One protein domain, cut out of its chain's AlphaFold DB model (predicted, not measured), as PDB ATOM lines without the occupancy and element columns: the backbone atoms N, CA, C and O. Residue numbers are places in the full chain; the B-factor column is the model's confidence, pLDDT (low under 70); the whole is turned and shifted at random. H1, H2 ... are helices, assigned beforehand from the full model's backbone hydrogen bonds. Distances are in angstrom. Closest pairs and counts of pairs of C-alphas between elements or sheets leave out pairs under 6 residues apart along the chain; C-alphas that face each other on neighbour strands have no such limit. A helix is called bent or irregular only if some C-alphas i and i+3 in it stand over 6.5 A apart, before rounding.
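Overview. This is residues 2 to 213 of the 215 residues of an uncharacterized protein of Planctomycetes bacterium (UniProt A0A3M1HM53). This is a loose rod of helices, with two long ones, H4 and H7, running side by side the same way but shifted along the rod, H4 toward the end where H1 begins and H7 toward the other. H1 packs on H4 near that first end and H3 crosses H1, while H5 packs on residues 79 to 86 of H4, near H4's last residues, and folds back from there at a steep tilt; past short H8, the bent H9 folds back along H7. The printed part has 212 residues with nine named helices, H1 to H9 in order, and no named strand: all helix. It is loose, with a radius of gyration of the C-alphas of 20.9 A and spans of 74 by 36 by 25 A.

Arrangement. Start with H1, residues 2 to 20, which touches H3, residues 32 to 45, at a steep tilt of 52 degrees; their closest C-alphas, Trp 12 and Ala 43, are 4.4 A apart. Go on to the hub, H4, residues 57 to 88, whose residues 60 to 72 alone touch H1, the same way at a shallow tilt of 22 degrees, closest at C-alphas Phe 18 and Gly 68, 4.2 A. H2, residues 23 to 26, only just touches H4, with 3 pairs of C-alphas within 8 A, closest at Pro 23 and Cys 76, 6.1 A. H5, residues 96 to 110, touches H4 at a steep tilt of 53 degrees, closest at C-alphas Ser 83 and Asp 97, 5.2 A. H6, residues 113 to 122, is close to H4 but not clearly touching: C-alphas Gly 68 and Leu 121 are closest, 7.0 A. H7, residues 126 to 173, touches H4, closest at C-alphas Leu 78 and Ala 148, 6.6 A. H8, residues 178 to 182, is close to H7 but not clearly touching, at 7.9 A between the closest C-alphas, Lys 166 and His 181. H9, residues 185 to 213, was assigned as one helix by its hydrogen bonds but is bent, with C-alphas 200 and 203 6.7 A apart; arm H9b, residues 203 to 213, touches H7 opposite ways, closest at C-alphas Leu 147 and Ser 209, 7.0 A. Every O i to N i+4 pair is within hydrogen-bond range in H1, H5, H6, H8 and H9b, against 8 of 10 in H3, 24 of 28 in H4, 34 of 44 in H7 and 10 of 12 in arm H9a, residues 185 to 200; H2 is too short for such a pair.

Along the chain. Find C-alpha 2 at (52.134, -1.851, -14.855); from there H1 runs 27.1 A. H4 spans 47.7 A and H7 59.1 A, ending at C-alpha 173, (26.083, 68.009, -12.164).

Size, cuts and confidence. The two C-alphas farthest apart, Glu 2 and Leu 174, are 75.5 A apart. The printed part has no cut, and the link from H3 to H4, 11 residues, is long. The model's mean pLDDT over the printed part is 73.7, with 87 residues under 70, among them residues 81 to 97 and 197 to 213.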
ATOM      1  N   GLU A   2      52.828  -2.387 -16.045       78.62
ATOM      2  CA  GLU A   2      52.134  -1.851 -14.855       78.62
ATOM      3  C   GLU A   2      52.434  -0.371 -14.567       78.62
ATOM      4  O   GLU A   2      51.506   0.412 -14.385       78.62
ATOM      5  N   HIS A   3      53.705   0.044 -14.644       77.50
ATOM      6  CA  HIS A   3      54.088   1.446 -14.441       77.50
ATOM      7  C   HIS A   3      53.366   2.417 -15.387       77.50
ATOM      8  O   HIS A   3      52.913   3.458 -14.937       77.50
ATOM      9  N   ILE A   4      53.175   2.061 -16.664       85.94
ATOM     10  CA  ILE A   4      52.510   2.932 -17.653       85.94
ATOM     11  C   ILE A   4      51.045   3.172 -17.265       85.94
ATOM     12  O   ILE A   4      50.556   4.299 -17.336       85.94
ATOM     13  N   ILE A   5      50.355   2.117 -16.822       89.94
ATOM     14  CA  ILE A   5      48.949   2.189 -16.405       89.94
ATOM     15  C   ILE A   5      48.815   3.070 -15.159       89.94
ATOM     16  O   ILE A   5      47.908   3.896 -15.087       89.94
ATOM     17  N   ILE A   6      49.737   2.937 -14.204       89.06
ATOM     18  CA  ILE A   6      49.751   3.740 -12.976       89.06
ATOM     19  C   ILE A   6      50.000   5.221 -13.290       89.06
ATOM     20  O   ILE A   6      49.253   6.073 -12.810       89.06
ATOM     21  N   THR A   7      50.989   5.537 -14.133       88.44
ATOM     22  CA  THR A   7      51.263   6.913 -14.587       88.44
ATOM     23  C   THR A   7      50.040   7.544 -15.224       88.44
ATOM     24  O   THR A   7      49.675   8.675 -14.899       88.44
ATOM     25  N   TYR A   8      49.374   6.784 -16.089       91.25
ATOM     26  CA  TYR A   8      48.164   7.230 -16.751       91.25
ATOM     27  C   TYR A   8      47.023   7.492 -15.761       91.25
ATOM     28  O   TYR A   8      46.387   8.544 -15.810       91.25
ATOM     29  N   LEU A   9      46.806   6.568 -14.821       92.25
ATOM     30  CA  LEU A   9      45.773   6.680 -13.795       92.25
ATOM     31  C   LEU A   9      45.978   7.922 -12.915       92.25
ATOM     32  O   LEU A   9      45.023   8.640 -12.629       92.25
ATOM     33  N   ILE A  10      47.220   8.206 -12.521       91.38
ATOM     34  CA  ILE A  10      47.560   9.379 -11.708       91.38
ATOM     35  C   ILE A  10      47.322  10.678 -12.487       91.38
ATOM     36  O   ILE A  10      46.664  11.589 -11.974       91.38
ATOM     37  N   GLY A  11      47.799  10.752 -13.734       90.81
ATOM     38  CA  GLY A  11      47.539  11.898 -14.611       90.81
ATOM     39  C   GLY A  11      46.039  12.122 -14.820       90.81
ATOM     40  O   GLY A  11      45.560  13.256 -14.803       90.81
ATOM     41  N   TRP A  12      45.267  11.042 -14.925       93.75
ATOM     42  CA  TRP A  12      43.818  11.107 -15.063       93.75
ATOM     43  C   TRP A  12      43.110  11.630 -13.813       93.75
ATOM     44  O   TRP A  12      42.271  12.524 -13.926       93.75
ATOM     45  N   ILE A  13      43.490  11.158 -12.623       93.19
ATOM     46  CA  ILE A  13      42.966  11.656 -11.340       93.19
ATOM     47  C   ILE A  13      43.199  13.165 -11.205       93.19
ATOM     48  O   ILE A  13      42.277  13.911 -10.867       93.19
ATOM     49  N   LYS A  14      44.409  13.629 -11.526       91.56
ATOM     50  CA  LYS A  14      44.738  15.057 -11.551       91.56
ATOM     51  C   LYS A  14      43.889  15.833 -12.545       91.56
ATOM     52  O   LYS A  14      43.407  16.916 -12.222       91.56
ATOM     53  N   GLY A  15      43.696  15.282 -13.739       92.12
ATOM     54  CA  GLY A  15      42.885  15.905 -14.773       92.12
ATOM     55  C   GLY A  15      41.423  16.040 -14.378       92.12
ATOM     56  O   GLY A  15      40.846  17.113 -14.537       92.12
ATOM     57  N   ILE A  16      40.840  14.996 -13.788       93.38
ATOM     58  CA  ILE A  16      39.497  15.062 -13.207       93.38
ATOM     59  C   ILE A  16      39.452  16.151 -12.137       93.38
ATOM     60  O   ILE A  16      38.602  17.035 -12.211       93.38
ATOM     61  N   ALA A  17      40.374  16.124 -11.171       92.50
ATOM     62  CA  ALA A  17      40.400  17.104 -10.095       92.50
ATOM     63  C   ALA A  17      40.527  18.540 -10.625       92.50
ATOM     64  O   ALA A  17      39.848  19.426 -10.134       92.50
ATOM     65  N   PHE A  18      41.317  18.777 -11.668       91.88
ATOM     66  CA  PHE A  18      41.388  20.077 -12.333       91.88
ATOM     67  C   PHE A  18      40.045  20.490 -12.957       91.88
ATOM     68  O   PHE A  18      39.538  21.574 -12.669       91.88
ATOM     69  N   LEU A  19      39.427  19.615 -13.756       90.44
ATOM     70  CA  LEU A  19      38.182  19.922 -14.468       90.44
ATOM     71  C   LEU A  19      36.981  20.107 -13.537       90.44
ATOM     72  O   LEU A  19      36.092  20.900 -13.846       90.44
ATOM     73  N   LEU A  20      36.953  19.408 -12.398       89.62
ATOM     74  CA  LEU A  20      35.861  19.507 -11.427       89.62
ATOM     75  C   LEU A  20      35.686  20.916 -10.846       89.62
ATOM     76  O   LEU A  20      34.588  21.265 -10.415       89.62
ATOM     77  N   TRP A  21      36.745  21.723 -10.845       86.38
ATOM     78  CA  TRP A  21      36.761  23.024 -10.182       86.38
ATOM     79  C   TRP A  21      36.613  24.216 -11.124       86.38
ATOM     80  O   TRP A  21      36.578  25.344 -10.641       86.38
ATOM     81  N   ILE A  22      36.481  23.991 -12.432       83.12
ATOM     82  CA  ILE A  22      36.391  25.049 -13.446       83.12
ATOM     83  C   ILE A  22      34.917  25.266 -13.810       83.12
ATOM     84  O   ILE A  22      34.340  24.400 -14.469       83.12
ATOM     85  N   PRO A  23      34.278  26.380 -13.401       74.50
ATOM     86  CA  PRO A  23      32.847  26.607 -13.601       74.50
ATOM     87  C   PRO A  23      32.424  26.602 -15.067       74.50
ATOM     88  O   PRO A  23      31.391  26.016 -15.379       74.50
ATOM     89  N   SER A  24      33.211  27.210 -15.960       72.75
ATOM     90  CA  SER A  24      32.924  27.230 -17.401       72.75
ATOM     91  C   SER A  24      32.835  25.825 -18.000       72.75
ATOM     92  O   SER A  24      31.899  25.518 -18.731       72.75
ATOM     93  N   ILE A  25      33.754  24.937 -17.618       69.81
ATOM     94  CA  ILE A  25      33.740  23.533 -18.034       69.81
ATOM     95  C   ILE A  25      32.626  22.786 -17.306       69.81
ATOM     96  O   ILE A  25      31.956  21.950 -17.903       69.81
ATOM     97  N   MET A  26      32.394  23.094 -16.027       66.56
ATOM     98  CA  MET A  26      31.371  22.453 -15.207       66.56
ATOM     99  C   MET A  26      29.937  22.889 -15.490       66.56
ATOM    100  O   MET A  26      29.015  22.226 -15.005       66.56
ATOM    101  N   GLY A  27      29.739  23.915 -16.313       69.81
ATOM    102  CA  GLY A  27      28.433  24.386 -16.743       69.81
ATOM    103  C   GLY A  27      27.560  23.289 -17.360       69.81
ATOM    104  O   GLY A  27      28.026  22.214 -17.751       69.81
ATOM    105  N   VAL A  28      26.260  23.584 -17.454       68.25
ATOM    106  CA  VAL A  28      25.240  22.713 -18.076       68.25
ATOM    107  C   VAL A  28      25.547  22.461 -19.561       68.25
ATOM    108  O   VAL A  28      25.096  21.475 -20.133       68.25
ATOM    109  N   GLU A  29      26.356  23.330 -20.168       79.00
ATOM    110  CA  GLU A  29      26.745  23.300 -21.578       79.00
ATOM    111  C   GLU A  29      27.601  22.075 -21.940       79.00
ATOM    112  O   GLU A  29      27.566  21.623 -23.082       79.00
ATOM    113  N   PHE A  30      28.322  21.491 -20.974       79.12
ATOM    114  CA  PHE A  30      29.157  20.312 -21.200       79.12
ATOM    115  C   PHE A  30      28.541  19.060 -20.567       79.12
ATOM    116  O   PHE A  30      28.326  18.986 -19.352       79.12
ATOM    117  N   SER A  31      28.298  18.030 -21.383       87.75
ATOM    118  CA  SER A  31      27.785  16.750 -20.890       87.75
ATOM    119  C   SER A  31      28.796  16.068 -19.961       87.75
ATOM    120  O   SER A  31      30.012  16.200 -20.126       87.75
ATOM    121  N   LEU A  32      28.305  15.291 -18.988       85.81
ATOM    122  CA  LEU A  32      29.161  14.516 -18.077       85.81
ATOM    123  C   LEU A  32      30.126  13.595 -18.851       85.81
ATOM    124  O   LEU A  32      31.293  13.470 -18.493       85.81
ATOM    125  N   GLN A  33      29.647  13.004 -19.951       90.12
ATOM    126  CA  GLN A  33      30.436  12.158 -20.849       90.12
ATOM    127  C   GLN A  33      31.549  12.946 -21.550       90.12
ATOM    128  O   GLN A  33      32.679  12.470 -21.622       90.12
ATOM    129  N   GLY A  34      31.259  14.168 -22.015       88.88
ATOM    130  CA  GLY A  34      32.260  15.057 -22.604       88.88
ATOM    131  C   GLY A  34      33.344  15.443 -21.599       88.88
ATOM    132  O   GLY A  34      34.526  15.371 -21.923       88.88
ATOM    133  N   LYS A  35      32.960  15.760 -20.354       86.25
ATOM    134  CA  LYS A  35      33.903  16.053 -19.256       86.25
ATOM    135  C   LYS A  35      34.809  14.855 -18.969       86.25
ATOM    136  O   LYS A  35      36.020  15.007 -18.832       86.25
ATOM    137  N   PHE A  36      34.223  13.661 -18.921       89.00
ATOM    138  CA  PHE A  36      34.950  12.416 -18.701       89.00
ATOM    139  C   PHE A  36      35.943  12.126 -19.836       89.00
ATOM    140  O   PHE A  36      37.129  11.936 -19.574       89.00
ATOM    141  N   LEU A  37      35.506  12.179 -21.096       91.88
ATOM    142  CA  LEU A  37      36.382  11.991 -22.263       91.88
ATOM    143  C   LEU A  37      37.493  13.044 -22.320       91.88
ATOM    144  O   LEU A  37      38.648  12.711 -22.583       91.88
ATOM    145  N   PHE A  38      37.174  14.301 -22.016       90.12
ATOM    146  CA  PHE A  38      38.166  15.365 -21.968       90.12
ATOM    147  C   PHE A  38      39.200  15.129 -20.864       90.12
ATOM    148  O   PHE A  38      40.386  15.318 -21.104       90.12
ATOM    149  N   SER A  39      38.791  14.630 -19.692       91.88
ATOM    150  CA  SER A  39      39.725  14.264 -18.616       91.88
ATOM    151  C   SER A  39      40.689  13.146 -19.026       91.88
ATOM    152  O   SER A  39      41.869  13.202 -18.684       91.88
ATOM    153  N   ILE A  40      40.212  12.167 -19.803       92.31
ATOM    154  CA  ILE A  40      41.025  11.081 -20.365       92.31
ATOM    155  C   ILE A  40      42.054  11.656 -21.333       92.31
ATOM    156  O   ILE A  40      43.234  11.348 -21.201       92.31
ATOM    157  N   LEU A  41      41.640  12.513 -22.270       91.81
ATOM    158  CA  LEU A  41      42.555  13.173 -23.209       91.81
ATOM    159  C   LEU A  41      43.578  14.048 -22.480       91.81
ATOM    160  O   LEU A  41      44.764  14.004 -22.793       91.81
ATOM    161  N   LEU A  42      43.135  14.794 -21.467       89.75
ATOM    162  CA  LEU A  42      44.003  15.618 -20.638       89.75
ATOM    163  C   LEU A  42      45.082  14.767 -19.964       89.75
ATOM    164  O   LEU A  42      46.247  15.146 -19.999       89.75
ATOM    165  N   ALA A  43      44.712  13.601 -19.421       89.94
ATOM    166  CA  ALA A  43      45.629  12.673 -18.760       89.94
ATOM    167  C   ALA A  43      46.824  12.271 -19.637       89.94
ATOM    168  O   ALA A  43      47.919  12.104 -19.109       89.94
ATOM    169  N   TRP A  44      46.636  12.159 -20.959       87.00
ATOM    170  CA  TRP A  44      47.728  11.884 -21.907       87.00
ATOM    171  C   TRP A  44      48.732  13.033 -21.988       87.00
ATOM    172  O   TRP A  44      49.922  12.802 -22.175       87.00
ATOM    173  N   VAL A  45      48.254  14.269 -21.856       85.44
ATOM    174  CA  VAL A  45      49.076  15.479 -21.962       85.44
ATOM    175  C   VAL A  45      49.834  15.749 -20.662       85.44
ATOM    176  O   VAL A  45      50.965  16.226 -20.698       85.44
ATOM    177  N   ILE A  46      49.233  15.433 -19.511       87.00
ATOM    178  CA  ILE A  46      49.754  15.794 -18.180       87.00
ATOM    179  C   ILE A  46      50.403  14.620 -17.437       87.00
ATOM    180  O   ILE A  46      50.433  14.610 -16.206       87.00
ATOM    181  N   LEU A  47      50.902  13.624 -18.176       84.75
ATOM    182  CA  LEU A  47      51.557  12.451 -17.599       84.75
ATOM    183  C   LEU A  47      52.677  12.880 -16.633       84.75
ATOM    184  O   LEU A  47      53.570  13.631 -17.041       84.75
ATOM    185  N   PRO A  48      52.667  12.408 -15.371       77.31
ATOM    186  CA  PRO A  48      53.767  12.680 -14.460       77.31
ATOM    187  C   PRO A  48      55.062  12.108 -15.043       77.31
ATOM    188  O   PRO A  48      55.128  10.935 -15.408       77.31
ATOM    189  N   GLN A  49      56.089  12.954 -15.144       76.62
ATOM    190  CA  GLN A  49      57.362  12.576 -15.766       76.62
ATOM    191  C   GLN A  49      58.149  11.573 -14.917       76.62
ATOM    192  O   GLN A  49      58.834  10.724 -15.471       76.62
ATOM    193  N   ASN A  50      58.010  11.646 -13.588       77.81
ATOM    194  CA  ASN A  50      58.664  10.752 -12.640       77.81
ATOM    195  C   ASN A  50      57.652  10.290 -11.591       77.81
ATOM    196  O   ASN A  50      56.965  11.111 -10.987       77.81
ATOM    197  N   ILE A  51      57.567   8.981 -11.357       80.56
ATOM    198  CA  ILE A  51      56.793   8.430 -10.241       80.56
ATOM    199  C   ILE A  51      57.784   7.910  -9.210       80.56
ATOM    200  O   ILE A  51      58.523   6.976  -9.520       80.56
ATOM    201  N   PRO A  52      57.831   8.498  -8.005       79.56
ATOM    202  CA  PRO A  52      58.707   8.002  -6.958       79.56
ATOM    203  C   PRO A  52      58.303   6.576  -6.572       79.56
ATOM    204  O   PRO A  52      57.183   6.348  -6.121       79.56
ATOM    205  N   GLU A  53      59.230   5.623  -6.703       80.38
ATOM    206  CA  GLU A  53      58.997   4.203  -6.387       80.38
ATOM    207  C   GLU A  53      58.635   3.971  -4.910       80.38
ATOM    208  O   GLU A  53      57.935   3.022  -4.572       80.38
ATOM    209  N   ASN A  54      59.067   4.878  -4.029       81.75
ATOM    210  CA  ASN A  54      58.924   4.748  -2.578       81.75
ATOM    211  C   ASN A  54      57.680   5.444  -2.002       81.75
ATOM    212  O   ASN A  54      57.464   5.397  -0.790       81.75
ATOM    213  N   LEU A  55      56.878   6.134  -2.823       77.69
ATOM    214  CA  LEU A  55      55.698   6.843  -2.330       77.69
ATOM    215  C   LEU A  55      54.453   5.949  -2.452       77.69
ATOM    216  O   LEU A  55      54.185   5.435  -3.539       77.69
ATOM    217  N   PRO A  56      53.636   5.795  -1.391       87.62
ATOM    218  CA  PRO A  56      52.371   5.080  -1.499       87.62
ATOM    219  C   PRO A  56      51.505   5.667  -2.618       87.62
ATOM    220  O   PRO A  56      51.247   6.871  -2.646       87.62
ATOM    221  N   LEU A  57      51.008   4.813  -3.514       86.31
ATOM    222  CA  LEU A  57      50.250   5.226  -4.702       86.31
ATOM    223  C   LEU A  57      49.022   6.083  -4.354       86.31
ATOM    224  O   LEU A  57      48.714   7.047  -5.051       86.31
ATOM    225  N   LEU A  58      48.366   5.783  -3.228       88.19
ATOM    226  CA  LEU A  58      47.252   6.576  -2.704       88.19
ATOM    227  C   LEU A  58      47.680   7.997  -2.301       88.19
ATOM    228  O   LEU A  58      46.963   8.962  -2.572       88.19
ATOM    229  N   LEU A  59      48.851   8.140  -1.671       86.00
ATOM    230  CA  LEU A  59      49.391   9.444  -1.289       86.00
ATOM    231  C   LEU A  59      49.738  10.262  -2.538       86.00
ATOM    232  O   LEU A  59      49.364  11.431  -2.615       86.00
ATOM    233  N   LEU A  60      50.366   9.627  -3.535       85.06
ATOM    234  CA  LEU A  60      50.698  10.259  -4.814       85.06
ATOM    235  C   LEU A  60      49.438  10.750  -5.536       85.06
ATOM    236  O   LEU A  60      49.351  11.917  -5.912       85.06
ATOM    237  N   ALA A  61      48.423   9.891  -5.655       89.44
ATOM    238  CA  ALA A  61      47.143  10.244  -6.263       89.44
ATOM    239  C   ALA A  61      46.463  11.421  -5.545       89.44
ATOM    240  O   ALA A  61      45.906  12.303  -6.195       89.44
ATOM    241  N   THR A  62      46.545  11.473  -4.212       88.50
ATOM    242  CA  THR A  62      45.966  12.564  -3.413       88.50
ATOM    243  C   THR A  62      46.697  13.888  -3.651       88.50
ATOM    244  O   THR A  62      46.051  14.922  -3.815       88.50
ATOM    245  N   GLN A  63      48.031  13.872  -3.714       85.25
ATOM    246  CA  GLN A  63      48.841  15.061  -4.007       85.25
ATOM    247  C   GLN A  63      48.565  15.607  -5.413       85.25
ATOM    248  O   GLN A  63      48.371  16.808  -5.595       85.25
ATOM    249  N   GLU A  64      48.496  14.719  -6.401       87.19
ATOM    250  CA  GLU A  64      48.228  15.060  -7.800       87.19
ATOM    251  C   GLU A  64      46.795  15.586  -7.987       87.19
ATOM    252  O   GLU A  64      46.593  16.597  -8.665       87.19
ATOM    253  N   ALA A  65      45.812  14.983  -7.307       90.69
ATOM    254  CA  ALA A  65      44.443  15.492  -7.246       90.69
ATOM    255  C   ALA A  65      44.390  16.897  -6.629       90.69
ATOM    256  O   ALA A  65      43.770  17.799  -7.192       90.69
ATOM    257  N   PHE A  66      45.061  17.104  -5.492       86.62
ATOM    258  CA  PHE A  66      45.088  18.399  -4.813       86.62
ATOM    259  C   PHE A  66      45.710  19.488  -5.694       86.62
ATOM    260  O   PHE A  66      45.162  20.582  -5.812       86.62
ATOM    261  N   TYR A  67      46.813  19.176  -6.375       84.50
ATOM    262  CA  TYR A  67      47.456  20.109  -7.294       84.50
ATOM    263  C   TYR A  67      46.560  20.463  -8.491       84.50
ATOM    264  O   TYR A  67      46.411  21.641  -8.819       84.50
ATOM    265  N   GLY A  68      45.900  19.469  -9.099       89.12
ATOM    266  CA  GLY A  68      44.901  19.705 -10.146       89.12
ATOM    267  C   GLY A  68      43.771  20.621  -9.666       89.12
ATOM    268  O   GLY A  68      43.471  21.626 -10.312       89.12
ATOM    269  N   MET A  69      43.210  20.333  -8.488       89.69
ATOM    270  CA  MET A  69      42.184  21.156  -7.840       89.69
ATOM    271  C   MET A  69      42.646  22.601  -7.625       89.69
ATOM    272  O   MET A  69      41.886  23.522  -7.913       89.69
ATOM    273  N   MET A  70      43.876  22.835  -7.161       83.88
ATOM    274  CA  MET A  70      44.391  24.194  -6.953       83.88
ATOM    275  C   MET A  70      44.455  25.006  -8.244       83.88
ATOM    276  O   MET A  70      44.035  26.165  -8.259       83.88
ATOM    277  N   ILE A  71      44.948  24.407  -9.330       83.81
ATOM    278  CA  ILE A  71      44.988  25.069 -10.640       83.81
ATOM    279  C   ILE A  71      43.555  25.341 -11.131       83.81
ATOM    280  O   ILE A  71      43.272  26.433 -11.626       83.81
ATOM    281  N   GLY A  72      42.633  24.395 -10.932       88.69
ATOM    282  CA  GLY A  72      41.217  24.575 -11.258       88.69
ATOM    283  C   GLY A  72      40.567  25.721 -10.472       88.69
ATOM    284  O   GLY A  72      39.894  26.567 -11.057       88.69
ATOM    285  N   ILE A  73      40.827  25.818  -9.164       83.81
ATOM    286  CA  ILE A  73      40.361  26.923  -8.308       83.81
ATOM    287  C   ILE A  73      40.929  28.260  -8.778       83.81
ATOM    288  O   ILE A  73      40.203  29.251  -8.801       83.81
ATOM    289  N   LEU A  74      42.203  28.309  -9.168       80.25
ATOM    290  CA  LEU A  74      42.798  29.535  -9.690       80.25
ATOM    291  C   LEU A  74      42.055  30.023 -10.937       80.25
ATOM    292  O   LEU A  74      41.709  31.201 -11.032       80.25
ATOM    293  N   LEU A  75      41.768  29.106 -11.863       83.06
ATOM    294  CA  LEU A  75      41.016  29.417 -13.073       83.06
ATOM    295  C   LEU A  75      39.574  29.829 -12.752       83.06
ATOM    296  O   LEU A  75      39.064  30.783 -13.327       83.06
ATOM    297  N   CYS A  76      38.947  29.184 -11.770       83.56
ATOM    298  CA  CYS A  76      37.639  29.571 -11.244       83.56
ATOM    299  C   CYS A  76      37.640  30.995 -10.673       83.56
ATOM    300  O   CYS A  76      36.715  31.763 -10.925       83.56
ATOM    301  N   CYS A  77      38.676  31.375  -9.925       75.25
ATOM    302  CA  CYS A  77      38.839  32.735  -9.417       75.25
ATOM    303  C   CYS A  77      39.023  33.743 -10.555       75.25
ATOM    304  O   CYS A  77      38.427  34.817 -10.503       75.25
ATOM    305  N   LEU A  78      39.793  33.390 -11.587       75.12
ATOM    306  CA  LEU A  78      39.963  34.205 -12.790       75.12
ATOM    307  C   LEU A  78      38.620  34.409 -13.513       75.12
ATOM    308  O   LEU A  78      38.227  35.548 -13.758       75.12
ATOM    309  N   GLU A  79      37.872  33.334 -13.777       77.25
ATOM    310  CA  GLU A  79      36.529  33.387 -14.375       77.25
ATOM    311  C   GLU A  79      35.562  34.221 -13.534       77.25
ATOM    312  O   GLU A  79      34.846  35.078 -14.054       77.25
ATOM    313  N   LYS A  80      35.553  34.010 -12.214       74.88
ATOM    314  CA  LYS A  80      34.716  34.789 -11.302       74.88
ATOM    315  C   LYS A  80      35.104  36.261 -11.310       74.88
ATOM    316  O   LYS A  80      34.202  37.090 -11.324       74.88
ATOM    317  N   GLY A  81      36.394  36.586 -11.354       67.06
ATOM    318  CA  GLY A  81      36.889  37.955 -11.493       67.06
ATOM    319  C   GLY A  81      36.417  38.616 -12.788       67.06
ATOM    320  O   GLY A  81      35.918  39.738 -12.751       67.06
ATOM    321  N   LEU A  82      36.474  37.891 -13.909       66.88
ATOM    322  CA  LEU A  82      35.965  38.351 -15.207       66.88
ATOM    323  C   LEU A  82      34.433  38.526 -15.207       66.88
ATOM    324  O   LEU A  82      33.919  39.470 -15.805       66.88
ATOM    325  N   SER A  83      33.703  37.652 -14.504       67.62
ATOM    326  CA  SER A  83      32.231  37.672 -14.426       67.62
ATOM    327  C   SER A  83      31.648  38.621 -13.364       67.62
ATOM    328  O   SER A  83      30.481  39.000 -13.456       67.62
ATOM    329  N   GLN A  84      32.413  39.027 -12.339       59.34
ATOM    330  CA  GLN A  84      31.911  39.844 -11.216       59.34
ATOM    331  C   GLN A  84      31.556  41.293 -11.588       59.34
ATOM    332  O   GLN A  84      30.994  42.022 -10.767       59.34
ATOM    333  N   THR A  85      31.735  41.675 -12.852       55.06
ATOM    334  CA  THR A  85      31.015  42.795 -13.475       55.06
ATOM    335  C   THR A  85      29.485  42.647 -13.358       55.06
ATOM    336  O   THR A  85      28.760  43.633 -13.438       55.06
ATOM    337  N   GLY A  86      28.962  41.453 -13.051       45.94
ATOM    338  CA  GLY A  86      27.532  41.177 -12.883       45.94
ATOM    339  C   GLY A  86      26.845  41.779 -11.645       45.94
ATOM    340  O   GLY A  86      25.643  42.034 -11.704       45.94
ATOM    341  N   LYS A  87      27.544  42.102 -10.540       50.28
ATOM    342  CA  LYS A  87      26.899  42.798  -9.387       50.28
ATOM    343  C   LYS A  87      26.486  44.247  -9.690       50.28
ATOM    344  O   LYS A  87      25.817  44.881  -8.882       50.28
ATOM    345  N   TRP A  88      26.843  44.745 -10.867       50.25
ATOM    346  CA  TRP A  88      26.504  46.069 -11.373       50.25
ATOM    347  C   TRP A  88      25.094  46.089 -12.001       50.25
ATOM    348  O   TRP A  88      24.570  47.146 -12.349       50.25
ATOM    349  N   SER A  89      24.437  44.924 -12.082       41.78
ATOM    350  CA  SER A  89      23.100  44.721 -12.649       41.78
ATOM    351  C   SER A  89      21.945  45.007 -11.675       41.78
ATOM    352  O   SER A  89      20.987  44.246 -11.568       41.78
ATOM    353  N   GLN A  90      21.938  46.182 -11.035       48.97
ATOM    354  CA  GLN A  90      20.626  46.822 -10.819       48.97
ATOM    355  C   GLN A  90      20.012  47.289 -12.152       48.97
ATOM    356  O   GLN A  90      18.834  47.630 -12.212       48.97
ATOM    357  N   VAL A  91      20.794  47.260 -13.238       48.75
ATOM    358  CA  VAL A  91      20.308  47.362 -14.613       48.75
ATOM    359  C   VAL A  91      20.280  45.949 -15.219       48.75
ATOM    360  O   VAL A  91      21.342  45.344 -15.372       48.75
ATOM    361  N   PRO A  92      19.103  45.394 -15.554       43.53
ATOM    362  CA  PRO A  92      18.950  44.037 -16.072       43.53
ATOM    363  C   PRO A  92      19.325  43.987 -17.559       43.53
ATOM    364  O   PRO A  92      18.501  43.667 -18.413       43.53
ATOM    365  N   ILE A  93      20.568  44.329 -17.897       54.34
ATOM    366  CA  ILE A  93      21.100  44.044 -19.230       54.34
ATOM    367  C   ILE A  93      21.606  42.604 -19.186       54.34
ATOM    368  O   ILE A  93      22.770  42.337 -18.884       54.34
ATOM    369  N   TYR A  94      20.681  41.670 -19.405       52.84
ATOM    370  CA  TYR A  94      20.973  40.246 -19.519       52.84
ATOM    371  C   TYR A  94      22.151  40.024 -20.486       52.84
ATOM    372  O   TYR A  94      22.065  40.382 -21.659       52.84
ATOM    373  N   GLY A  95      23.242  39.422 -20.002       62.41
ATOM    374  CA  GLY A  95      24.331  38.915 -20.838       62.41
ATOM    375  C   GLY A  95      25.618  39.740 -20.876       62.41
ATOM    376  O   GLY A  95      26.595  39.239 -21.424       62.41
ATOM    377  N   ILE A  96      25.684  40.947 -20.296       65.44
ATOM    378  CA  ILE A  96      26.950  41.717 -20.224       65.44
ATOM    379  C   ILE A  96      28.047  40.923 -19.501       65.44
ATOM    380  O   ILE A  96      29.191  40.888 -19.948       65.44
ATOM    381  N   ASP A  97      27.684  40.234 -18.425       63.69
ATOM    382  CA  ASP A  97      28.537  39.295 -17.698       63.69
ATOM    383  C   ASP A  97      29.108  38.202 -18.617       63.69
ATOM    384  O   ASP A  97      30.311  37.933 -18.591       63.69
ATOM    385  N   LYS A  98      28.276  37.636 -19.500       71.75
ATOM    386  CA  LYS A  98      28.703  36.656 -20.509       71.75
ATOM    387  C   LYS A  98      29.607  37.274 -21.574       71.75
ATOM    388  O   LYS A  98      30.559  36.620 -21.988       71.75
ATOM    389  N   TYR A  99      29.355  38.515 -21.996       70.88
ATOM    390  CA  TYR A  99      30.216  39.225 -22.951       70.88
ATOM    391  C   TYR A  99      31.606  39.494 -22.374       70.88
ATOM    392  O   TYR A  99      32.597  39.236 -23.050       70.88
ATOM    393  N   PHE A 100      31.705  39.965 -21.128       67.56
ATOM    394  CA  PHE A 100      32.997  40.169 -20.466       67.56
ATOM    395  C   PHE A 100      33.732  38.858 -20.219       67.56
ATOM    396  O   PHE A 100      34.941  38.790 -20.436       67.56
ATOM    397  N   LEU A 101      33.012  37.805 -19.826       73.88
ATOM    398  CA  LEU A 101      33.589  36.473 -19.692       73.88
ATOM    399  C   LEU A 101      34.120  35.965 -21.041       73.88
ATOM    400  O   LEU A 101      35.250  35.493 -21.108       73.88
ATOM    401  N   LEU A 102      33.348  36.114 -22.124       79.38
ATOM    402  CA  LEU A 102      33.752  35.731 -23.479       79.38
ATOM    403  C   LEU A 102      34.961  36.538 -23.964       79.38
ATOM    404  O   LEU A 102      35.905  35.952 -24.480       79.38
ATOM    405  N   LEU A 103      34.960  37.862 -23.781       70.94
ATOM    406  CA  LEU A 103      36.099  38.722 -24.118       70.94
ATOM    407  C   LEU A 103      37.339  38.339 -23.311       70.94
ATOM    408  O   LEU A 103      38.425  38.252 -23.877       70.94
ATOM    409  N   GLY A 104      37.171  38.051 -22.020       73.25
ATOM    410  CA  GLY A 104      38.224  37.516 -21.166       73.25
ATOM    411  C   GLY A 104      38.778  36.198 -21.702       73.25
ATOM    412  O   GLY A 104      39.989  36.053 -21.819       73.25
ATOM    413  N   TRP A 105      37.920  35.268 -22.121       78.25
ATOM    414  CA  TRP A 105      38.345  34.010 -22.738       78.25
ATOM    415  C   TRP A 105      39.051  34.192 -24.079       78.25
ATOM    416  O   TRP A 105      40.119  33.620 -24.268       78.25
ATOM    417  N   ILE A 106      38.507  35.001 -24.991       77.19
ATOM    418  CA  ILE A 106      39.150  35.339 -26.273       77.19
ATOM    419  C   ILE A 106      40.537  35.924 -26.014       77.19
ATOM    420  O   ILE A 106      41.515  35.553 -26.662       77.19
ATOM    421  N   TYR A 107      40.626  36.804 -25.024       71.56
ATOM    422  CA  TYR A 107      41.876  37.400 -24.616       71.56
ATOM    423  C   TYR A 107      42.866  36.353 -24.069       71.56
ATOM    424  O   TYR A 107      43.996  36.278 -24.548       71.56
ATOM    425  N   LEU A 108      42.442  35.484 -23.146       74.25
ATOM    426  CA  LEU A 108      43.260  34.378 -22.629       74.25
ATOM    427  C   LEU A 108      43.733  33.437 -23.750       74.25
ATOM    428  O   LEU A 108      44.888  33.009 -23.765       74.25
ATOM    429  N   LEU A 109      42.874  33.148 -24.727       78.44
ATOM    430  CA  LEU A 109      43.237  32.363 -25.906       78.44
ATOM    431  C   LEU A 109      44.305  33.073 -26.753       78.44
ATOM    432  O   LEU A 109      45.252  32.424 -27.195       78.44
ATOM    433  N   SER A 110      44.202  34.395 -26.930       72.06
ATOM    434  CA  SER A 110      45.152  35.191 -27.726       72.06
ATOM    435  C   SER A 110      46.576  35.206 -27.157       72.06
ATOM    436  O   SER A 110      47.542  35.254 -27.916       72.06
ATOM    437  N   ILE A 111      46.719  35.091 -25.834       69.00
ATOM    438  CA  ILE A 111      48.013  35.055 -25.133       69.00
ATOM    439  C   ILE A 111      48.520  33.627 -24.888       69.00
ATOM    440  O   ILE A 111      49.395  33.422 -24.052       69.00
ATOM    441  N   GLN A 112      47.950  32.627 -25.569       76.94
ATOM    442  CA  GLN A 112      48.302  31.212 -25.402       76.94
ATOM    443  C   GLN A 112      48.143  30.704 -23.956       76.94
ATOM    444  O   GLN A 112      48.790  29.738 -23.554       76.94
ATOM    445  N   PHE A 113      47.251  31.302 -23.158       76.44
ATOM    446  CA  PHE A 113      47.029  30.896 -21.768       76.44
ATOM    447  C   PHE A 113      46.763  29.387 -21.594       76.44
ATOM    448  O   PHE A 113      47.350  28.803 -20.682       76.44
ATOM    449  N   PRO A 114      45.971  28.705 -22.456       80.81
ATOM    450  CA  PRO A 114      45.781  27.260 -22.326       80.81
ATOM    451  C   PRO A 114      47.087  26.471 -22.427       80.81
ATOM    452  O   PRO A 114      47.267  25.508 -21.694       80.81
ATOM    453  N   TYR A 115      48.017  26.891 -23.291       79.94
ATOM    454  CA  TYR A 115      49.321  26.240 -23.413       79.94
ATOM    455  C   TYR A 115      50.100  26.330 -22.097       79.94
ATOM    456  O   TYR A 115      50.579  25.315 -21.594       79.94
ATOM    457  N   PHE A 116      50.154  27.515 -21.487       76.06
ATOM    458  CA  PHE A 116      50.800  27.703 -20.188       76.06
ATOM    459  C   PHE A 116      50.106  26.933 -19.064       76.06
ATOM    460  O   PHE A 116      50.774  26.380 -18.194       76.06
ATOM    461  N   LEU A 117      48.777  26.845 -19.106       81.94
ATOM    462  CA  LEU A 117      47.987  26.066 -18.160       81.94
ATOM    463  C   LEU A 117      48.294  24.566 -18.266       81.94
ATOM    464  O   LEU A 117      48.512  23.914 -17.247       81.94
ATOM    465  N   PHE A 118      48.368  24.024 -19.486       83.88
ATOM    466  CA  PHE A 118      48.777  22.636 -19.709       83.88
ATOM    467  C   PHE A 118      50.223  22.402 -19.285       83.88
ATOM    468  O   PHE A 118      50.515  21.375 -18.681       83.88
ATOM    469  N   LEU A 119      51.119  23.357 -19.539       80.31
ATOM    470  CA  LEU A 119      52.512  23.271 -19.116       80.31
ATOM    471  C   LEU A 119      52.644  23.280 -17.584       80.31
ATOM    472  O   LEU A 119      53.427  22.501 -17.046       80.31
ATOM    473  N   ALA A 120      51.846  24.089 -16.882       79.19
ATOM    474  CA  ALA A 120      51.765  24.089 -15.421       79.19
ATOM    475  C   ALA A 120      51.183  22.772 -14.882       79.19
ATOM    476  O   ALA A 120      51.714  22.196 -13.939       79.19
ATOM    477  N   LEU A 121      50.135  22.234 -15.512       82.56
ATOM    478  CA  LEU A 121      49.597  20.922 -15.147       82.56
ATOM    479  C   LEU A 121      50.595  19.788 -15.424       82.56
ATOM    480  O   LEU A 121      50.649  18.839 -14.650       82.56
ATOM    481  N   ALA A 122      51.393  19.860 -16.486       83.06
ATOM    482  CA  ALA A 122      52.388  18.836 -16.799       83.06
ATOM    483  C   ALA A 122      53.601  18.896 -15.854       83.06
ATOM    484  O   ALA A 122      54.088  17.864 -15.393       83.06
ATOM    485  N   LYS A 123      54.079  20.101 -15.523       75.31
ATOM    486  CA  LYS A 123      55.219  20.307 -14.621       75.31
ATOM    487  C   LYS A 123      54.768  20.215 -13.168       75.31
ATOM    488  O   LYS A 123      54.445  21.220 -12.545       75.31
ATOM    489  N   ASN A 124      54.741  19.002 -12.617       69.50
ATOM    490  CA  ASN A 124      54.383  18.828 -11.215       69.50
ATOM    491  C   ASN A 124      55.603  18.914 -10.277       69.50
ATOM    492  O   ASN A 124      56.428  17.994 -10.308       69.50
ATOM    493  N   PRO A 125      55.684  19.911  -9.372       60.28
ATOM    494  CA  PRO A 125      56.725  19.933  -8.348       60.28
ATOM    495  C   PRO A 125      56.667  18.706  -7.420       60.28
ATOM    496  O   PRO A 125      57.710  18.186  -7.034       60.28
ATOM    497  N   PHE A 126      55.488  18.160  -7.089       62.09
ATOM    498  CA  PHE A 126      55.358  17.046  -6.127       62.09
ATOM    499  C   PHE A 126      56.070  15.768  -6.575       62.09
ATOM    500  O   PHE A 126      56.641  15.066  -5.740       62.09
ATOM    501  N   SER A 127      56.122  15.527  -7.887       61.03
ATOM    502  CA  SER A 127      56.786  14.361  -8.478       61.03
ATOM    503  C   SER A 127      58.301  14.312  -8.228       61.03
ATOM    504  O   SER A 127      58.885  13.231  -8.267       61.03
ATOM    505  N   GLN A 128      58.935  15.454  -7.934       62.44
ATOM    506  CA  GLN A 128      60.394  15.562  -7.810       62.44
ATOM    507  C   GLN A 128      60.901  15.725  -6.364       62.44
ATOM    508  O   GLN A 128      62.082  15.504  -6.128       62.44
ATOM    509  N   GLY A 129      60.045  16.074  -5.391       60.00
ATOM    510  CA  GLY A 129      60.495  16.399  -4.020       60.00
ATOM    511  C   GLY A 129      59.651  15.851  -2.864       60.00
ATOM    512  O   GLY A 129      59.929  16.156  -1.706       60.00
ATOM    513  N   GLY A 130      58.619  15.039  -3.128       62.19
ATOM    514  CA  GLY A 130      57.858  14.357  -2.073       62.19
ATOM    515  C   GLY A 130      57.209  15.302  -1.045       62.19
ATOM    516  O   GLY A 130      56.664  16.350  -1.393       62.19
ATOM    517  N   ILE A 131      57.233  14.916   0.238       59.31
ATOM    518  CA  ILE A 131      56.579  15.635   1.355       59.31
ATOM    519  C   ILE A 131      57.148  17.050   1.550       59.31
ATOM    520  O   ILE A 131      56.420  17.948   1.973       59.31
ATOM    521  N   GLU A 132      58.414  17.288   1.205       61.94
ATOM    522  CA  GLU A 132      59.040  18.608   1.353       61.94
ATOM    523  C   GLU A 132      58.375  19.661   0.455       61.94
ATOM    524  O   GLU A 132      58.206  20.811   0.869       61.94
ATOM    525  N   ASN A 133      57.839  19.247  -0.696       61.94
ATOM    526  CA  ASN A 133      57.089  20.130  -1.587       61.94
ATOM    527  C   ASN A 133      55.697  20.502  -1.071       61.94
ATOM    528  O   ASN A 133      55.127  21.489  -1.536       61.94
ATOM    529  N   ILE A 134      55.155  19.821  -0.052       61.97
ATOM    530  CA  ILE A 134      53.914  20.264   0.609       61.97
ATOM    531  C   ILE A 134      54.124  21.647   1.240       61.97
ATOM    532  O   ILE A 134      53.224  22.483   1.207       61.97
ATOM    533  N   ARG A 135      55.331  21.949   1.736       66.88
ATOM    534  CA  ARG A 135      55.665  23.290   2.247       66.88
ATOM    535  C   ARG A 135      55.776  24.338   1.141       66.88
ATOM    536  O   ARG A 135      55.647  25.524   1.428       66.88
ATOM    537  N   ALA A 136      55.972  23.916  -0.107       65.88
ATOM    538  CA  ALA A 136      55.943  24.798  -1.266       65.88
ATOM    539  C   ALA A 136      54.508  25.106  -1.737       65.88
ATOM    540  O   ALA A 136      54.331  26.055  -2.494       65.88
ATOM    541  N   LEU A 137      53.473  24.390  -1.265       65.88
ATOM    542  CA  LEU A 137      52.072  24.658  -1.635       65.88
ATOM    543  C   LEU A 137      51.617  26.088  -1.309       65.88
ATOM    544  O   LEU A 137      51.072  26.734  -2.203       65.88
ATOM    545  N   PRO A 138      51.838  26.631  -0.093       71.88
ATOM    546  CA  PRO A 138      51.457  28.010   0.211       71.88
ATOM    547  C   PRO A 138      52.232  29.033  -0.624       71.88
ATOM    548  O   PRO A 138      51.672  30.059  -0.999       71.88
ATOM    549  N   LEU A 139      53.499  28.750  -0.946       70.25
ATOM    550  CA  LEU A 139      54.326  29.614  -1.791       70.25
ATOM    551  C   LEU A 139      53.857  29.588  -3.251       70.25
ATOM    552  O   LEU A 139      53.789  30.622  -3.909       70.25
ATOM    553  N   LEU A 140      53.488  28.415  -3.764       66.19
ATOM    554  CA  LEU A 140      52.865  28.279  -5.076       66.19
ATOM    555  C   LEU A 140      51.521  29.020  -5.102       66.19
ATOM    556  O   LEU A 140      51.241  29.750  -6.047       66.19
ATOM    557  N   PHE A 141      50.718  28.896  -4.042       67.31
ATOM    558  CA  PHE A 141      49.450  29.612  -3.918       67.31
ATOM    559  C   PHE A 141      49.647  31.128  -3.899       67.31
ATOM    560  O   PHE A 141      48.928  31.836  -4.598       67.31
ATOM    561  N   SER A 142      50.635  31.637  -3.157       72.00
ATOM    562  CA  SER A 142      50.924  33.072  -3.135       72.00
ATOM    563  C   SER A 142      51.403  33.569  -4.498       72.00
ATOM    564  O   SER A 142      50.913  34.598  -4.954       72.00
ATOM    565  N   LYS A 143      52.263  32.820  -5.202       68.50
ATOM    566  CA  LYS A 143      52.691  33.149  -6.573       68.50
ATOM    567  C   LYS A 143      51.512  33.184  -7.548       68.50
ATOM    568  O   LYS A 143      51.350  34.157  -8.279       68.50
ATOM    569  N   LEU A 144      50.662  32.155  -7.538       66.88
ATOM    570  CA  LEU A 144      49.489  32.095  -8.411       66.88
ATOM    571  C   LEU A 144      48.473  33.197  -8.072       66.88
ATOM    572  O   LEU A 144      47.908  33.804  -8.978       66.88
ATOM    573  N   PHE A 145      48.278  33.508  -6.788       70.12
ATOM    574  CA  PHE A 145      47.438  34.620  -6.350       70.12
ATOM    575  C   PHE A 145      47.998  35.971  -6.803       70.12
ATOM    576  O   PHE A 145      47.244  36.781  -7.330       70.12
ATOM    577  N   ILE A 146      49.306  36.208  -6.652       72.38
ATOM    578  CA  ILE A 146      49.972  37.424  -7.139       72.38
ATOM    579  C   ILE A 146      49.795  37.537  -8.649       72.38
ATOM    580  O   ILE A 146      49.442  38.608  -9.130       72.38
ATOM    581  N   LEU A 147      49.967  36.448  -9.399       68.00
ATOM    582  CA  LEU A 147      49.761  36.443 -10.845       68.00
ATOM    583  C   LEU A 147      48.313  36.802 -11.202       68.00
ATOM    584  O   LEU A 147      48.084  37.726 -11.981       68.00
ATOM    585  N   ALA A 148      47.335  36.122 -10.599       67.56
ATOM    586  CA  ALA A 148      45.917  36.392 -10.825       67.56
ATOM    587  C   ALA A 148      45.554  37.839 -10.457       67.56
ATOM    588  O   ALA A 148      44.875  38.524 -11.222       67.56
ATOM    589  N   PHE A 149      46.056  38.327  -9.320       70.88
ATOM    590  CA  PHE A 149      45.876  39.704  -8.883       70.88
ATOM    591  C   PHE A 149      46.511  40.676  -9.866       70.88
ATOM    592  O   PHE A 149      45.866  41.642 -10.231       70.88
ATOM    593  N   THR A 150      47.724  40.421 -10.350       70.38
ATOM    594  CA  THR A 150      48.421  41.339 -11.259       70.38
ATOM    595  C   THR A 150      47.751  41.401 -12.631       70.38
ATOM    596  O   THR A 150      47.685  42.470 -13.228       70.38
ATOM    597  N   VAL A 151      47.175  40.291 -13.101       64.62
ATOM    598  CA  VAL A 151      46.343  40.266 -14.314       64.62
ATOM    599  C   VAL A 151      45.028  41.025 -14.101       64.62
ATOM    600  O   VAL A 151      44.600  41.778 -14.973       64.62
ATOM    601  N   ALA A 152      44.395  40.871 -12.935       67.69
ATOM    602  CA  ALA A 152      43.139  41.544 -12.606       67.69
ATOM    603  C   ALA A 152      43.316  43.012 -12.171       67.69
ATOM    604  O   ALA A 152      42.369  43.793 -12.250       67.69
ATOM    605  N   PHE A 153      44.503  43.405 -11.708       71.50
ATOM    606  CA  PHE A 153      44.770  44.694 -11.071       71.50
ATOM    607  C   PHE A 153      44.518  45.885 -11.996       71.50
ATOM    608  O   PHE A 153      43.855  46.815 -11.541       71.50
ATOM    609  N   PRO A 154      44.938  45.878 -13.279       66.56
ATOM    610  CA  PRO A 154      44.572  46.937 -14.208       66.56
ATOM    611  C   PRO A 154      43.059  47.083 -14.298       66.56
ATOM    612  O   PRO A 154      42.557  48.188 -14.162       66.56
ATOM    613  N   PHE A 155      42.326  45.975 -14.423       67.81
ATOM    614  CA  PHE A 155      40.865  45.986 -14.454       67.81
ATOM    615  C   PHE A 155      40.270  46.569 -13.166       67.81
ATOM    616  O   PHE A 155      39.410  47.444 -13.234       67.81
ATOM    617  N   LEU A 156      40.751  46.138 -11.997       71.06
ATOM    618  CA  LEU A 156      40.296  46.634 -10.695       71.06
ATOM    619  C   LEU A 156      40.585  48.126 -10.513       71.06
ATOM    620  O   LEU A 156      39.682  48.879 -10.159       71.06
ATOM    621  N   LEU A 157      41.818  48.568 -10.767       74.50
ATOM    622  CA  LEU A 157      42.241  49.966 -10.651       74.50
ATOM    623  C   LEU A 157      41.380  50.853 -11.540       74.50
ATOM    624  O   LEU A 157      40.874  51.895 -11.128       74.50
ATOM    625  N   ALA A 158      41.184  50.393 -12.762       68.50
ATOM    626  CA  ALA A 158      40.472  51.114 -13.772       68.50
ATOM    627  C   ALA A 158      38.965  51.192 -13.392       68.50
ATOM    628  O   ALA A 158      38.374  52.273 -13.416       68.50
ATOM    629  N   MET A 159      38.356  50.101 -12.915       65.62
ATOM    630  CA  MET A 159      36.986  50.105 -12.373       65.62
ATOM    631  C   MET A 159      36.839  51.011 -11.144       65.62
ATOM    632  O   MET A 159      35.834  51.705 -10.989       65.62
ATOM    633  N   THR A 160      37.860  51.053 -10.288       74.94
ATOM    634  CA  THR A 160      37.892  51.953  -9.128       74.94
ATOM    635  C   THR A 160      37.905  53.409  -9.590       74.94
ATOM    636  O   THR A 160      37.136  54.226  -9.089       74.94
ATOM    637  N   PHE A 161      38.723  53.732 -10.595       77.56
ATOM    638  CA  PHE A 161      38.788  55.068 -11.188       77.56
ATOM    639  C   PHE A 161      37.450  55.480 -11.813       77.56
ATOM    640  O   PHE A 161      37.001  56.608 -11.614       77.56
ATOM    641  N   TYR A 162      36.777  54.551 -12.500       73.69
ATOM    642  CA  TYR A 162      35.431  54.762 -13.027       73.69
ATOM    643  C   TYR A 162      34.430  55.144 -11.926       73.69
ATOM    644  O   TYR A 162      33.732  56.148 -12.063       73.69
ATOM    645  N   GLU A 163      34.380  54.403 -10.814       74.94
ATOM    646  CA  GLU A 163      33.462  54.718  -9.708       74.94
ATOM    647  C   GLU A 163      33.795  56.058  -9.033       74.94
ATOM    648  O   GLU A 163      32.884  56.805  -8.668       74.94
ATOM    649  N   VAL A 164      35.078  56.427  -8.938       82.31
ATOM    650  CA  VAL A 164      35.480  57.757  -8.448       82.31
ATOM    651  C   VAL A 164      34.997  58.863  -9.391       82.31
ATOM    652  O   VAL A 164      34.389  59.831  -8.929       82.31
ATOM    653  N   LEU A 165      35.221  58.728 -10.703       78.50
ATOM    654  CA  LEU A 165      34.766  59.704 -11.701       78.50
ATOM    655  C   LEU A 165      33.244  59.841 -11.708       78.50
ATOM    656  O   LEU A 165      32.722  60.955 -11.747       78.50
ATOM    657  N   LYS A 166      32.535  58.716 -11.616       71.62
ATOM    658  CA  LYS A 166      31.082  58.678 -11.470       71.62
ATOM    659  C   LYS A 166      30.646  59.454 -10.235       71.62
ATOM    660  O   LYS A 166      29.857  60.385 -10.378       71.62
ATOM    661  N   GLY A 167      31.225  59.156  -9.070       81.12
ATOM    662  CA  GLY A 167      30.954  59.861  -7.816       81.12
ATOM    663  C   GLY A 167      31.189  61.373  -7.909       81.12
ATOM    664  O   GLY A 167      30.338  62.157  -7.476       81.12
ATOM    665  N   LEU A 168      32.295  61.793  -8.530       82.69
ATOM    666  CA  LEU A 168      32.608  63.202  -8.791       82.69
ATOM    667  C   LEU A 168      31.579  63.851  -9.723       82.69
ATOM    668  O   LEU A 168      31.070  64.928  -9.413       82.69
ATOM    669  N   SER A 169      31.219  63.187 -10.823       76.06
ATOM    670  CA  SER A 169      30.251  63.714 -11.789       76.06
ATOM    671  C   SER A 169      28.871  63.929 -11.161       76.06
ATOM    672  O   SER A 169      28.263  64.978 -11.362       76.06
ATOM    673  N   THR A 170      28.402  63.001 -10.318       78.12
ATOM    674  CA  THR A 170      27.132  63.155  -9.592       78.12
ATOM    675  C   THR A 170      27.132  64.350  -8.646       78.12
ATOM    676  O   THR A 170      26.096  64.988  -8.485       78.12
ATOM    677  N   ARG A 171      28.280  64.686  -8.042       81.19
ATOM    678  CA  ARG A 171      28.397  65.861  -7.165       81.19
ATOM    679  C   ARG A 171      28.410  67.173  -7.943       81.19
ATOM    680  O   ARG A 171      27.863  68.153  -7.456       81.19
ATOM    681  N   ILE A 172      29.035  67.192  -9.120       82.69
ATOM    682  CA  ILE A 172      29.177  68.404  -9.940       82.69
ATOM    683  C   ILE A 172      27.868  68.743 -10.657       82.69
ATOM    684  O   ILE A 172      27.455  69.897 -10.657       82.69
ATOM    685  N   PHE A 173      27.211  67.752 -11.264       77.19
ATOM    686  CA  PHE A 173      26.083  68.009 -12.164       77.19
ATOM    687  C   PHE A 173      24.710  68.031 -11.476       77.19
ATOM    688  O   PHE A 173      23.752  68.424 -12.126       77.19
ATOM    689  N   LEU A 174      24.624  67.674 -10.184       63.50
ATOM    690  CA  LEU A 174      23.477  67.759  -9.251       63.50
ATOM    691  C   LEU A 174      22.109  67.184  -9.681       63.50
ATOM    692  O   LEU A 174      21.335  66.834  -8.797       63.50
ATOM    693  N   GLN A 175      21.802  66.994 -10.963       60.03
ATOM    694  CA  GLN A 175      20.587  66.364 -11.476       60.03
ATOM    695  C   GLN A 175      20.791  66.010 -12.966       60.03
ATOM    696  O   GLN A 175      21.347  66.787 -13.730       60.03
ATOM    697  N   ASP A 176      20.350  64.812 -13.365       57.31
ATOM    698  CA  ASP A 176      20.265  64.275 -14.743       57.31
ATOM    699  C   ASP A 176      21.458  63.585 -15.438       57.31
ATOM    700  O   ASP A 176      21.272  62.995 -16.508       57.31
ATOM    701  N   SER A 177      22.624  63.422 -14.803       53.75
ATOM    702  CA  SER A 177      23.692  62.556 -15.362       53.75
ATOM    703  C   SER A 177      23.329  61.055 -15.422       53.75
ATOM    704  O   SER A 177      24.079  60.248 -15.981       53.75
ATOM    705  N   SER A 178      22.156  60.666 -14.898       53.94
ATOM    706  CA  SER A 178      21.725  59.266 -14.832       53.94
ATOM    707  C   SER A 178      21.551  58.611 -16.206       53.94
ATOM    708  O   SER A 178      21.748  57.406 -16.293       53.94
ATOM    709  N   LYS A 179      21.242  59.355 -17.282       59.03
ATOM    710  CA  LYS A 179      21.070  58.760 -18.624       59.03
ATOM    711  C   LYS A 179      22.391  58.286 -19.232       59.03
ATOM    712  O   LYS A 179      22.533  57.102 -19.509       59.03
ATOM    713  N   TRP A 180      23.395  59.159 -19.305       55.03
ATOM    714  CA  TRP A 180      24.717  58.822 -19.852       55.03
ATOM    715  C   TRP A 180      25.429  57.720 -19.057       55.03
ATOM    716  O   TRP A 180      26.172  56.918 -19.616       55.03
ATOM    717  N   HIS A 181      25.185  57.652 -17.744       55.62
ATOM    718  CA  HIS A 181      25.718  56.590 -16.887       55.62
ATOM    719  C   HIS A 181      24.932  55.272 -16.988       55.62
ATOM    720  O   HIS A 181      25.524  54.208 -16.824       55.62
ATOM    721  N   LYS A 182      23.623  55.321 -17.280       56.16
ATOM    722  CA  LYS A 182      22.790  54.132 -17.537       56.16
ATOM    723  C   LYS A 182      23.045  53.509 -18.909       56.16
ATOM    724  O   LYS A 182      22.818  52.317 -19.066       56.16
ATOM    725  N   GLU A 183      23.528  54.282 -19.879       56.78
ATOM    726  CA  GLU A 183      23.707  53.828 -21.266       56.78
ATOM    727  C   GLU A 183      24.935  52.928 -21.497       56.78
ATOM    728  O   GLU A 183      25.155  52.465 -22.610       56.78
ATOM    729  N   GLY A 184      25.741  52.629 -20.473       62.81
ATOM    730  CA  GLY A 184      26.815  51.630 -20.577       62.81
ATOM    731  C   GLY A 184      28.009  52.029 -21.461       62.81
ATOM    732  O   GLY A 184      28.998  51.300 -21.514       62.81
ATOM    733  N   ILE A 185      27.968  53.203 -22.102       66.12
ATOM    734  CA  ILE A 185      29.007  53.691 -23.023       66.12
ATOM    735  C   ILE A 185      30.348  53.862 -22.309       66.12
ATOM    736  O   ILE A 185      31.378  53.449 -22.833       66.12
ATOM    737  N   LEU A 186      30.352  54.442 -21.105       63.06
ATOM    738  CA  LEU A 186      31.587  54.654 -20.350       63.06
ATOM    739  C   LEU A 186      32.258  53.324 -19.945       63.06
ATOM    740  O   LEU A 186      33.430  53.162 -20.275       63.06
ATOM    741  N   PRO A 187      31.563  52.345 -19.320       62.47
ATOM    742  CA  PRO A 187      32.160  51.035 -19.056       62.47
ATOM    743  C   PRO A 187      32.585  50.296 -20.333       62.47
ATOM    744  O   PRO A 187      33.589  49.590 -20.308       62.47
ATOM    745  N   PHE A 188      31.891  50.492 -21.459       69.50
ATOM    746  CA  PHE A 188      32.272  49.911 -22.750       69.50
ATOM    747  C   PHE A 188      33.569  50.512 -23.323       69.50
ATOM    748  O   PHE A 188      34.498  49.775 -23.646       69.50
ATOM    749  N   LEU A 189      33.679  51.843 -23.392       67.69
ATOM    750  CA  LEU A 189      34.902  52.547 -23.813       67.69
ATOM    751  C   LEU A 189      36.091  52.165 -22.939       67.69
ATOM    752  O   LEU A 189      37.212  51.980 -23.406       67.69
ATOM    753  N   PHE A 190      35.826  52.017 -21.655       63.66
ATOM    754  CA  PHE A 190      36.832  51.689 -20.677       63.66
ATOM    755  C   PHE A 190      37.291  50.226 -20.768       63.66
ATOM    756  O   PHE A 190      38.489  49.949 -20.692       63.66
ATOM    757  N   ALA A 191      36.366  49.304 -21.045       68.25
ATOM    758  CA  ALA A 191      36.679  47.924 -21.403       68.25
ATOM    759  C   ALA A 191      37.531  47.841 -22.676       68.25
ATOM    760  O   ALA A 191      38.478  47.060 -22.717       68.25
ATOM    761  N   ILE A 192      37.247  48.674 -23.685       71.50
ATOM    762  CA  ILE A 192      38.059  48.766 -24.908       71.50
ATOM    763  C   ILE A 192      39.475  49.239 -24.581       71.50
ATOM    764  O   ILE A 192      40.435  48.641 -25.059       71.50
ATOM    765  N   ILE A 193      39.633  50.277 -23.759       68.75
ATOM    766  CA  ILE A 193      40.959  50.783 -23.375       68.75
ATOM    767  C   ILE A 193      41.746  49.706 -22.622       68.75
ATOM    768  O   ILE A 193      42.903  49.456 -22.950       68.75
ATOM    769  N   LEU A 194      41.122  49.013 -21.666       66.00
ATOM    770  CA  LEU A 194      41.742  47.879 -20.976       66.00
ATOM    771  C   LEU A 194      42.111  46.750 -21.939       66.00
ATOM    772  O   LEU A 194      43.204  46.206 -21.830       66.00
ATOM    773  N   PHE A 195      41.240  46.427 -22.896       69.50
ATOM    774  CA  PHE A 195      41.494  45.413 -23.917       69.50
ATOM    775  C   PHE A 195      42.659  45.795 -24.837       69.50
ATOM    776  O   PHE A 195      43.476  44.944 -25.170       69.50
ATOM    777  N   LEU A 196      42.776  47.069 -25.216       72.00
ATOM    778  CA  LEU A 196      43.883  47.581 -26.028       72.00
ATOM    779  C   LEU A 196      45.197  47.624 -25.253       72.00
ATOM    780  O   LEU A 196      46.264  47.433 -25.833       72.00
ATOM    781  N   LEU A 197      45.128  47.876 -23.947       67.56
ATOM    782  CA  LEU A 197      46.301  47.910 -23.090       67.56
ATOM    783  C   LEU A 197      46.772  46.495 -22.757       67.56
ATOM    784  O   LEU A 197      47.964  46.244 -22.861       67.56
ATOM    785  N   ALA A 198      45.880  45.557 -22.445       66.50
ATOM    786  CA  ALA A 198      46.194  44.202 -21.985       66.50
ATOM    787  C   ALA A 198      47.342  43.472 -22.742       66.50
ATOM    788  O   ALA A 198      48.216  42.922 -22.063       66.50
ATOM    789  N   PRO A 199      47.443  43.505 -24.091       65.19
ATOM    790  CA  PRO A 199      48.531  42.881 -24.852       65.19
ATOM    791  C   PRO A 199      49.943  43.350 -24.485       65.19
ATOM    792  O   PRO A 199      50.893  42.617 -24.722       65.19
ATOM    793  N   PHE A 200      50.111  44.547 -23.918       68.25
ATOM    794  CA  PHE A 200      51.439  45.098 -23.628       68.25
ATOM    795  C   PHE A 200      52.028  44.616 -22.293       68.25
ATOM    796  O   PHE A 200      53.242  44.510 -22.152       68.25
ATOM    797  N   TRP A 201      51.186  44.298 -21.312       66.50
ATOM    798  CA  TRP A 201      51.597  44.049 -19.920       66.50
ATOM    799  C   TRP A 201      51.549  42.561 -19.605       66.50
ATOM    800  O   TRP A 201      52.420  42.035 -18.920       66.50
ATOM    801  N   ILE A 202      50.530  41.874 -20.117       61.88
ATOM    802  CA  ILE A 202      50.231  40.497 -19.741       61.88
ATOM    803  C   ILE A 202      51.240  39.499 -20.309       61.88
ATOM    804  O   ILE A 202      51.661  38.655 -19.529       61.88
ATOM    805  N   PRO A 203      51.722  39.584 -21.566       64.75
ATOM    806  CA  PRO A 203      52.814  38.723 -22.020       64.75
ATOM    807  C   PRO A 203      54.083  38.929 -21.195       64.75
ATOM    808  O   PRO A 203      54.755  37.963 -20.855       64.75
ATOM    809  N   HIS A 204      54.384  40.176 -20.818       65.25
ATOM    810  CA  HIS A 204      55.562  40.484 -20.016       65.25
ATOM    811  C   HIS A 204      55.445  39.918 -18.593       65.25
ATOM    812  O   HIS A 204      56.388  39.297 -18.100       65.25
ATOM    813  N   LEU A 205      54.270  40.052 -17.972       63.31
ATOM    814  CA  LEU A 205      53.941  39.486 -16.663       63.31
ATOM    815  C   LEU A 205      53.871  37.962 -16.679       63.31
ATOM    816  O   LEU A 205      54.389  37.327 -15.769       63.31
ATOM    817  N   LEU A 206      53.266  37.365 -17.704       60.22
ATOM    818  CA  LEU A 206      53.195  35.917 -17.860       60.22
ATOM    819  C   LEU A 206      54.582  35.336 -18.063       60.22
ATOM    820  O   LEU A 206      54.927  34.443 -17.308       60.22
ATOM    821  N   HIS A 207      55.395  35.856 -18.986       63.44
ATOM    822  CA  HIS A 207      56.759  35.352 -19.177       63.44
ATOM    823  C   HIS A 207      57.585  35.448 -17.891       63.44
ATOM    824  O   HIS A 207      58.117  34.441 -17.434       63.44
ATOM    825  N   THR A 208      57.614  36.617 -17.244       64.06
ATOM    826  CA  THR A 208      58.393  36.801 -16.007       64.06
ATOM    827  C   THR A 208      57.883  35.953 -14.838       64.06
ATOM    828  O   THR A 208      58.688  35.427 -14.072       64.06
ATOM    829  N   SER A 209      56.569  35.770 -14.702       61.00
ATOM    830  CA  SER A 209      55.983  34.992 -13.600       61.00
ATOM    831  C   SER A 209      56.009  33.485 -13.851       61.00
ATOM    832  O   SER A 209      56.143  32.714 -12.904       61.00
ATOM    833  N   LEU A 210      55.873  33.053 -15.108       54.75
ATOM    834  CA  LEU A 210      55.952  31.646 -15.501       54.75
ATOM    835  C   LEU A 210      57.377  31.128 -15.422       54.75
ATOM    836  O   LEU A 210      57.555  30.020 -14.930       54.75
ATOM    837  N   ASP A 211      58.379  31.921 -15.808       59.50
ATOM    838  CA  ASP A 211      59.775  31.550 -15.573       59.50
ATOM    839  C   ASP A 211      59.998  31.315 -14.068       59.50
ATOM    840  O   ASP A 211      60.491  30.267 -13.667       59.50
ATOM    841  N   GLN A 212      59.480  32.189 -13.200       55.25
ATOM    842  CA  GLN A 212      59.542  32.012 -11.739       55.25
ATOM    843  C   GLN A 212      58.675  30.871 -11.166       55.25
ATOM    844  O   GLN A 212      58.762  30.585  -9.969       55.25
ATOM    845  N   LEU A 213      57.776  30.281 -11.956       50.12
ATOM    846  CA  LEU A 213      56.956  29.117 -11.589       50.12
ATOM    847  C   LEU A 213      57.547  27.811 -12.132       50.12
ATOM    848  O   LEU A 213      57.254  26.745 -11.597       50.12
TER     849      LEU A 213